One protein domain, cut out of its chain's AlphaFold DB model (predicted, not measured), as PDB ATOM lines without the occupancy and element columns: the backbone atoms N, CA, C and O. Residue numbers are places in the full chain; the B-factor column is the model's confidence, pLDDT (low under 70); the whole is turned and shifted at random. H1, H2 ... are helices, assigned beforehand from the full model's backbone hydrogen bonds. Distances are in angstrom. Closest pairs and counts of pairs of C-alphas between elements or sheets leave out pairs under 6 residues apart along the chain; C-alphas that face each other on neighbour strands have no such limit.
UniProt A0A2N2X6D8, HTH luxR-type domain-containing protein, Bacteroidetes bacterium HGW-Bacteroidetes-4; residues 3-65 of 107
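This is residues 3 to 65 of the 107 residues of the protein "HTH luxR-type domain-containing protein" of Bacteroidetes bacterium HGW-Bacteroidetes-4 (UniProt A0A2N2X6D8). The longest helix, H3, forms one side of a small helical domain, with H2 packed crosswise at its start and H1 crossing it near its middle. H4 starts near the far part of H3 and slants away. There are 63 residues printed, with four named helices, H1 to H4, and no named strand: all helix, compact, with a radius of gyration of the C-alphas of 11.1 A and spans of 32 by 21 by 20 A.

H3, residues 33 to 46, is 19.9 A long and begins at C-alpha 33 (366.575, 379.361, 618.594). H2 is residues 22 to 29, H1 residues 7 to 17, 15.3 A. H4, residues 52 to 64, 18.6 A, ends at C-alpha 64 (395.079, 372.540, 619.549).

H3 touches H2 with residues 33 to 37 alone, about perpendicular at 81 degrees; the closest C-alphas, of Ala 26 and Glu 33, are 5.2 A apart. H3 touches H1 at 81 degrees, about perpendicular, closest at the C-alphas of Glu 9 and His 39, 6.4 A. H1 touches H2 at a steep tilt of 50 degrees, opposite ways, closest at the C-alphas of Leu 15 and Ile 25, 6.7 A. The helix packing is mostly crossed, the touching helices standing at no shallow tilt. H4 is close but not clearly touching H3, with the C-alphas of Met 44 and Ile 55 closest at 7.0 A, and H1, with those of Leu 17 and Tyr 56 at 7.1 A; H2 and H4 are apart. In H1 to H4 every O i to N i+4 pair is within hydrogen-bond range.

The C-alphas farthest apart, of Ser 32 and Gly 65, are 33.4 A apart. The printed part has no cut, and the three links are tight. Mean pLDDT of the printed part is 87.0; residue 3 alone is under 70.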
ATOM      1  N   ALA A   3     384.429 362.656 619.468       57.72
ATOM      2  CA  ALA A   3     383.715 361.380 619.378       57.72
ATOM      3  C   ALA A   3     382.394 361.322 620.179       57.72
ATOM      4  O   ALA A   3     381.570 360.454 619.918       57.72
ATOM      5  N   VAL A   4     382.188 362.212 621.160       78.12
ATOM      6  CA  VAL A   4     380.974 362.219 622.009       78.12
ATOM      7  C   VAL A   4     379.874 363.121 621.431       78.12
ATOM      8  O   VAL A   4     378.685 362.941 621.710       78.12
ATOM      9  N   LEU A   5     380.262 364.114 620.630       84.75
ATOM     10  CA  LEU A   5     379.341 365.071 620.034       84.75
ATOM     11  C   LEU A   5     378.891 364.583 618.660       84.75
ATOM     12  O   LEU A   5     379.687 364.100 617.864       84.75
ATOM     13  N   SER A   6     377.607 364.755 618.374       89.75
ATOM     14  CA  SER A   6     377.066 364.568 617.028       89.75
ATOM     15  C   SER A   6     377.581 365.642 616.069       89.75
ATOM     16  O   SER A   6     377.958 366.739 616.489       89.75
ATOM     17  N   ASP A   7     377.492 365.381 614.766       88.25
ATOM     18  CA  ASP A   7     377.882 366.345 613.729       88.25
ATOM     19  C   ASP A   7     377.140 367.683 613.854       88.25
ATOM     20  O   ASP A   7     377.721 368.751 613.657       88.25
ATOM     21  N   THR A   8     375.862 367.637 614.249       89.12
ATOM     22  CA  THR A   8     375.055 368.844 614.476       89.12
ATOM     23  C   THR A   8     375.566 369.638 615.678       89.12
ATOM     24  O   THR A   8     375.715 370.855 615.600       89.12
ATOM     25  N   GLU A   9     375.873 368.969 616.789       89.75
ATOM     26  CA  GLU A   9     376.417 369.627 617.982       89.75
ATOM     27  C   GLU A   9     377.809 370.210 617.712       89.75
ATOM     28  O   GLU A   9     378.102 371.335 618.119       89.75
ATOM     29  N   LEU A  10     378.643 369.492 616.957       88.94
ATOM     30  CA  LEU A  10     379.954 369.972 616.541       88.94
ATOM     31  C   LEU A  10     379.841 371.208 615.637       88.94
ATOM     32  O   LEU A  10     380.591 372.169 615.814       88.94
ATOM     33  N   GLN A  11     378.897 371.216 614.692       91.12
ATOM     34  CA  GLN A  11     378.627 372.371 613.833       91.12
ATOM     35  C   GLN A  11     378.212 373.600 614.655       91.12
ATOM     36  O   GLN A  11     378.733 374.693 614.428       91.12
ATOM     37  N   ILE A  12     377.322 373.419 615.634       91.94
ATOM     38  CA  ILE A  12     376.860 374.493 616.524       91.94
ATOM     39  C   ILE A  12     378.031 375.077 617.328       91.94
ATOM     40  O   ILE A  12     378.205 376.296 617.348       91.94
ATOM     41  N   ILE A  13     378.881 374.234 617.926       89.31
ATOM     42  CA  ILE A  13     380.066 374.696 618.670       89.31
ATOM     43  C   ILE A  13     381.040 375.450 617.761       89.31
ATOM     44  O   ILE A  13     381.563 376.487 618.164       89.31
ATOM     45  N   LYS A  14     381.281 374.972 616.534       88.44
ATOM     46  CA  LYS A  14     382.181 375.646 615.584       88.44
ATOM     47  C   LYS A  14     381.703 377.054 615.247       88.44
ATOM     48  O   LYS A  14     382.485 377.994 615.342       88.44
ATOM     49  N   LEU A  15     380.422 377.213 614.903       91.19
ATOM     50  CA  LEU A  15     379.843 378.533 614.634       91.19
ATOM     51  C   LEU A  15     379.968 379.447 615.855       91.19
ATOM     52  O   LEU A  15     380.248 380.638 615.747       91.19
ATOM     53  N   ARG A  16     379.822 378.880 617.043       89.31
ATOM     54  CA  ARG A  16     379.951 379.654 618.261       89.31
ATOM     55  C   ARG A  16     381.373 380.111 618.556       89.31
ATOM     56  O   ARG A  16     381.554 381.255 618.957       89.31
ATOM     57  N   LEU A  17     382.367 379.258 618.321       85.94
ATOM     58  CA  LEU A  17     383.784 379.623 618.416       85.94
ATOM     59  C   LEU A  17     384.167 380.721 617.411       85.94
ATOM     60  O   LEU A  17     385.083 381.491 617.673       85.94
ATOM     61  N   MET A  18     383.439 380.832 616.297       87.56
ATOM     62  CA  MET A  18     383.566 381.940 615.340       87.56
ATOM     63  C   MET A  18     382.875 383.236 615.804       87.56
ATOM     64  O   MET A  18     382.948 384.242 615.106       87.56
ATOM     65  N   GLY A  19     382.204 383.227 616.958       89.75
ATOM     66  CA  GLY A  19     381.561 384.403 617.548       89.75
ATOM     67  C   GLY A  19     380.073 384.570 617.229       89.75
ATOM     68  O   GLY A  19     379.483 385.550 617.673       89.75
ATOM     69  N   PHE A  20     379.431 383.633 616.521       93.69
ATOM     70  CA  PHE A  20     378.002 383.757 616.204       93.69
ATOM     71  C   PHE A  20     377.115 383.607 617.449       93.69
ATOM     72  O   PHE A  20     377.336 382.752 618.312       93.69
ATOM     73  N   THR A  21     376.074 384.429 617.550       92.06
ATOM     74  CA  THR A  21     375.025 384.357 618.576       92.06
ATOM     75  C   THR A  21     374.094 383.165 618.356       92.06
ATOM     76  O   THR A  21     373.998 382.624 617.259       92.06
ATOM     77  N   ARG A  22     373.355 382.740 619.391       90.19
ATOM     78  CA  ARG A  22     372.395 381.619 619.276       90.19
ATOM     79  C   ARG A  22     371.326 381.877 618.208       90.19
ATOM     80  O   ARG A  22     370.945 380.942 617.510       90.19
ATOM     81  N   LYS A  23     370.914 383.139 618.054       93.81
ATOM     82  CA  LYS A  23     370.008 383.595 616.996       93.81
ATOM     83  C   LYS A  23     370.644 383.463 615.608       93.81
ATOM     84  O   LYS A  23     370.079 382.811 614.744       93.81
ATOM     85  N   GLU A  24     371.860 383.972 615.418       95.50
ATOM     86  CA  GLU A  24     372.562 383.849 614.128       95.50
ATOM     87  C   GLU A  24     372.884 382.392 613.769       95.50
ATOM     88  O   GLU A  24     372.874 382.018 612.599       95.50
ATOM     89  N   ILE A  25     373.161 381.546 614.765       95.06
ATOM     90  CA  ILE A  25     373.354 380.104 614.571       95.06
ATOM     91  C   ILE A  25     372.041 379.441 614.152       95.06
ATOM     92  O   ILE A  25     372.049 378.605 613.248       95.06
ATOM     93  N   ALA A  26     370.922 379.796 614.787       95.25
ATOM     94  CA  ALA A  26     369.595 379.332 614.396       95.25
ATOM     95  C   ALA A  26     369.308 379.675 612.927       95.25
ATOM     96  O   ALA A  26     369.003 378.775 612.142       95.25
ATOM     97  N   ASP A  27     369.555 380.924 612.532       95.44
ATOM     98  CA  ASP A  27     369.377 381.386 611.154       95.44
ATOM     99  C   ASP A  27     370.288 380.624 610.173       95.44
ATOM    100  O   ASP A  27     369.820 380.100 609.161       95.44
ATOM    101  N   LYS A  28     371.583 380.473 610.494       94.50
ATOM    102  CA  LYS A  28     372.569 379.766 609.650       94.50
ATOM    103  C   LYS A  28     372.325 378.270 609.520       94.50
ATOM    104  O   LYS A  28     372.753 377.663 608.543       94.50
ATOM    105  N   THR A  29     371.722 377.661 610.532       92.88
ATOM    106  CA  THR A  29     371.457 376.219 610.547       92.88
ATOM    107  C   THR A  29     370.017 375.883 610.177       92.88
ATOM    108  O   THR A  29     369.664 374.706 610.194       92.88
ATOM    109  N   HIS A  30     369.205 376.892 609.834       93.62
ATOM    110  CA  HIS A  30     367.775 376.773 609.542       93.62
ATOM    111  C   HIS A  30     367.000 376.042 610.652       93.62
ATOM    112  O   HIS A  30     366.141 375.199 610.392       93.62
ATOM    113  N   ARG A  31     367.324 376.347 611.913       92.88
ATOM    114  CA  ARG A  31     366.689 375.772 613.109       92.88
ATOM    115  C   ARG A  31     366.120 376.872 613.988       92.88
ATOM    116  O   ARG A  31     366.553 378.012 613.926       92.88
ATOM    117  N   SER A  32     365.170 376.524 614.854       94.81
ATOM    118  CA  SER A  32     364.669 377.483 615.841       94.81
ATOM    119  C   SER A  32     365.724 377.781 616.912       94.81
ATOM    120  O   SER A  32     366.507 376.905 617.291       94.81
ATOM    121  N   GLU A  33     365.705 378.993 617.469       94.38
ATOM    122  CA  GLU A  33     366.575 379.361 618.594       94.38
ATOM    123  C   GLU A  33     366.364 378.443 619.812       94.38
ATOM    124  O   GLU A  33     367.321 378.093 620.506       94.38
ATOM    125  N   LEU A  34     365.128 377.980 620.033       94.50
ATOM    126  CA  LEU A  34     364.807 377.011 621.081       94.50
ATOM    127  C   LEU A  34     365.540 375.682 620.858       94.50
ATOM    128  O   LEU A  34     366.156 375.160 621.784       94.50
ATOM    129  N   THR A  35     365.538 375.178 619.623       94.38
ATOM    130  CA  THR A  35     366.270 373.963 619.240       94.38
ATOM    131  C   THR A  35     367.771 374.130 619.474       94.38
ATOM    132  O   THR A  35     368.407 373.233 620.025       94.38
ATOM    133  N   ILE A  36     368.339 375.292 619.131       94.19
ATOM    134  CA  ILE A  36     369.741 375.601 619.438       94.19
ATOM    135  C   ILE A  36     369.976 375.560 620.950       94.19
ATOM    136  O   ILE A  36     370.906 374.893 621.400       94.19
ATOM    137  N   LYS A  37     369.107 376.181 621.755       91.75
ATOM    138  CA  LYS A  37     369.172 376.120 623.225       91.75
ATOM    139  C   LYS A  37     369.198 374.680 623.749       91.75
ATOM    140  O   LYS A  37     370.023 374.370 624.607       91.75
ATOM    141  N   THR A  38     368.353 373.802 623.213       94.19
ATOM    142  CA  THR A  38     368.327 372.378 623.579       94.19
ATOM    143  C   THR A  38     369.632 371.672 623.218       94.19
ATOM    144  O   THR A  38     370.190 370.964 624.053       94.19
ATOM    145  N   HIS A  39     370.168 371.897 622.014       92.00
ATOM    146  CA  HIS A  39     371.468 371.341 621.636       92.00
ATOM    147  C   HIS A  39     372.584 371.806 622.577       92.00
ATOM    148  O   HIS A  39     373.398 370.985 622.985       92.00
ATOM    149  N   TYR A  40     372.592 373.076 622.997       90.19
ATOM    150  CA  TYR A  40     373.550 373.569 623.995       90.19
ATOM    151  C   TYR A  40     373.443 372.845 625.330       90.19
ATOM    152  O   TYR A  40     374.467 372.485 625.905       90.19
ATOM    153  N   GLN A  41     372.225 372.613 625.821       90.00
ATOM    154  CA  GLN A  41     372.037 371.877 627.066       90.00
ATOM    155  C   GLN A  41     372.568 370.446 626.947       90.00
ATOM    156  O   GLN A  41     373.270 369.968 627.835       90.00
ATOM    157  N   ASN A  42     372.304 369.786 625.819       91.00
ATOM    158  CA  ASN A  42     372.815 368.445 625.555       91.00
ATOM    159  C   ASN A  42     374.345 368.424 625.468       91.00
ATOM    160  O   ASN A  42     374.969 367.539 626.047       91.00
ATOM    161  N   ILE A  43     374.954 369.418 624.814       89.50
ATOM    162  CA  ILE A  43     376.410 369.589 624.755       89.50
ATOM    163  C   ILE A  43     376.992 369.772 626.159       89.50
ATOM    164  O   ILE A  43     377.941 369.075 626.507       89.50
ATOM    165  N   MET A  44     376.427 370.672 626.972       87.38
ATOM    166  CA  MET A  44     376.875 370.906 628.353       87.38
ATOM    167  C   MET A  44     376.812 369.623 629.179       87.38
ATOM    168  O   MET A  44     377.794 369.268 629.825       87.38
ATOM    169  N   ASN A  45     375.705 368.882 629.084       88.25
ATOM    170  CA  ASN A  45     375.529 367.620 629.796       88.25
ATOM    171  C   ASN A  45     376.543 366.559 629.329       88.25
ATOM    172  O   ASN A  45     377.199 365.929 630.153       88.25
ATOM    173  N   LYS A  46     376.726 366.392 628.011       86.88
ATOM    174  CA  LYS A  46     377.691 365.441 627.424       86.88
ATOM    175  C   LYS A  46     379.132 365.764 627.793       86.88
ATOM    176  O   LYS A  46     379.934 364.864 628.018       86.88
ATOM    177  N   LEU A  47     379.463 367.049 627.836       83.44
ATOM    178  CA  LEU A  47     380.784 367.519 628.217       83.44
ATOM    179  C   LEU A  47     380.924 367.680 629.729       83.44
ATOM    180  O   LEU A  47     382.000 368.070 630.160       83.44
ATOM    181  N   ASN A  48     379.899 367.389 630.534       84.38
ATOM    182  CA  ASN A  48     379.886 367.639 631.976       84.38
ATOM    183  C   ASN A  48     380.436 369.040 632.320       84.38
ATOM    184  O   ASN A  48     381.352 369.196 633.133       84.38
ATOM    185  N   ALA A  49     379.969 370.040 631.573       84.88
ATOM    186  CA  ALA A  49     380.400 371.424 631.670       84.88
ATOM    187  C   ALA A  49     379.313 372.240 632.369       84.88
ATOM    188  O   ALA A  49     378.146 372.184 631.985       84.88
ATOM    189  N   ASN A  50     379.714 373.025 633.368       83.81
ATOM    190  CA  ASN A  50     378.793 373.873 634.137       83.81
ATOM    191  C   ASN A  50     378.612 375.264 633.520       83.81
ATOM    192  O   ASN A  50     377.701 375.994 633.893       83.81
ATOM    193  N   ASP A  51     379.501 375.634 632.600       83.56
ATOM    194  CA  ASP A  51     379.510 376.929 631.933       83.56
ATOM    195  C   ASP A  51     379.833 376.737 630.447       83.56
ATOM    196  O   ASP A  51     380.639 375.884 630.058       83.56
ATOM    197  N   GLU A  52     379.227 377.579 629.625       78.56
ATOM    198  CA  GLU A  52     379.494 377.727 628.204       78.56
ATOM    199  C   GLU A  52     380.993 377.996 627.941       78.56
ATOM    200  O   GLU A  52     381.571 377.414 627.024       78.56
ATOM    201  N   LEU A  53     381.670 378.771 628.802       80.31
ATOM    202  CA  LEU A  53     383.121 378.998 628.701       80.31
ATOM    203  C   LEU A  53     383.950 377.720 628.879       80.31
ATOM    204  O   LEU A  53     384.961 377.534 628.197       80.31
ATOM    205  N   GLN A  54     383.528 376.818 629.769       82.00
ATOM    206  CA  GLN A  54     384.232 375.551 629.979       82.00
ATOM    207  C   GLN A  54     384.147 374.657 628.744       82.00
ATOM    208  O   GLN A  54     385.108 373.942 628.456       82.00
ATOM    209  N   ILE A  55     383.041 374.728 627.992       82.56
ATOM    210  CA  ILE A  55     382.920 374.036 626.706       82.56
ATOM    211  C   ILE A  55     383.984 374.551 625.739       82.56
ATOM    212  O   ILE A  55     384.714 373.744 625.168       82.56
ATOM    213  N   TYR A  56     384.114 375.870 625.575       82.62
ATOM    214  CA  TYR A  56     385.080 376.435 624.627       82.62
ATOM    215  C   TYR A  56     386.513 376.102 624.985       82.62
ATOM    216  O   TYR A  56     387.245 375.632 624.123       82.62
ATOM    217  N   ILE A  57     386.894 376.298 626.250       76.69
ATOM    218  CA  ILE A  57     388.242 375.974 626.726       76.69
ATOM    219  C   ILE A  57     388.544 374.512 626.408       76.69
ATOM    220  O   ILE A  57     389.542 374.216 625.766       76.69
ATOM    221  N   ARG A  58     387.634 373.604 626.759       78.62
ATOM    222  CA  ARG A  58     387.824 372.170 626.557       78.62
ATOM    223  C   ARG A  58     387.896 371.771 625.079       78.62
ATOM    224  O   ARG A  58     388.682 370.897 624.728       78.62
ATOM    225  N   VAL A  59     387.098 372.393 624.212       79.00
ATOM    226  CA  VAL A  59     387.127 372.139 622.762       79.00
ATOM    227  C   VAL A  59     388.401 372.699 622.126       79.00
ATOM    228  O   VAL A  59     388.997 372.038 621.281       79.00
ATOM    229  N   LEU A  60     388.847 373.885 622.544       76.25
ATOM    230  CA  LEU A  60     390.093 374.490 622.068       76.25
ATOM    231  C   LEU A  60     391.322 373.703 622.539       76.25
ATOM    232  O   LEU A  60     392.241 373.496 621.750       76.25
ATOM    233  N   GLU A  61     391.321 373.223 623.784       78.12
ATOM    234  CA  GLU A  61     392.377 372.358 624.320       78.12
ATOM    235  C   GLU A  61     392.483 371.043 623.526       78.12
ATOM    236  O   GLU A  61     393.587 370.643 623.155       78.12
ATOM    237  N   ASP A  62     391.349 370.405 623.201       77.31
ATOM    238  CA  ASP A  62     391.293 369.168 622.399       77.31
ATOM    239  C   ASP A  62     391.748 369.398 620.949       77.31
ATOM    240  O   ASP A  62     392.473 368.577 620.396       77.31
ATOM    241  N   TYR A  63     391.362 370.524 620.334       75.44
ATOM    242  CA  TYR A  63     391.701 370.830 618.939       75.44
ATOM    243  C   TYR A  63     393.168 371.230 618.751       75.44
ATOM    244  O   TYR A  63     393.801 370.822 617.780       75.44
ATOM    245  N   ALA A  64     393.714 372.039 619.660       72.94
ATOM    246  CA  ALA A  64     395.079 372.540 619.549       72.94
ATOM    247  C   ALA A  64     396.121 371.594 620.174       72.94
ATOM    248  O   ALA A  64     397.310 371.734 619.901       72.94
ATOM    249  N   GLY A  65     395.703 370.657 621.035       72.75
ATOM    250  CA  GLY A  65     396.625 369.857 621.853       72.75
ATOM    251  C   GLY A  65     397.369 370.696 622.901       72.75
ATOM    252  O   GLY A  65     398.420 370.297 623.401       72.75
TER     253      GLY A  65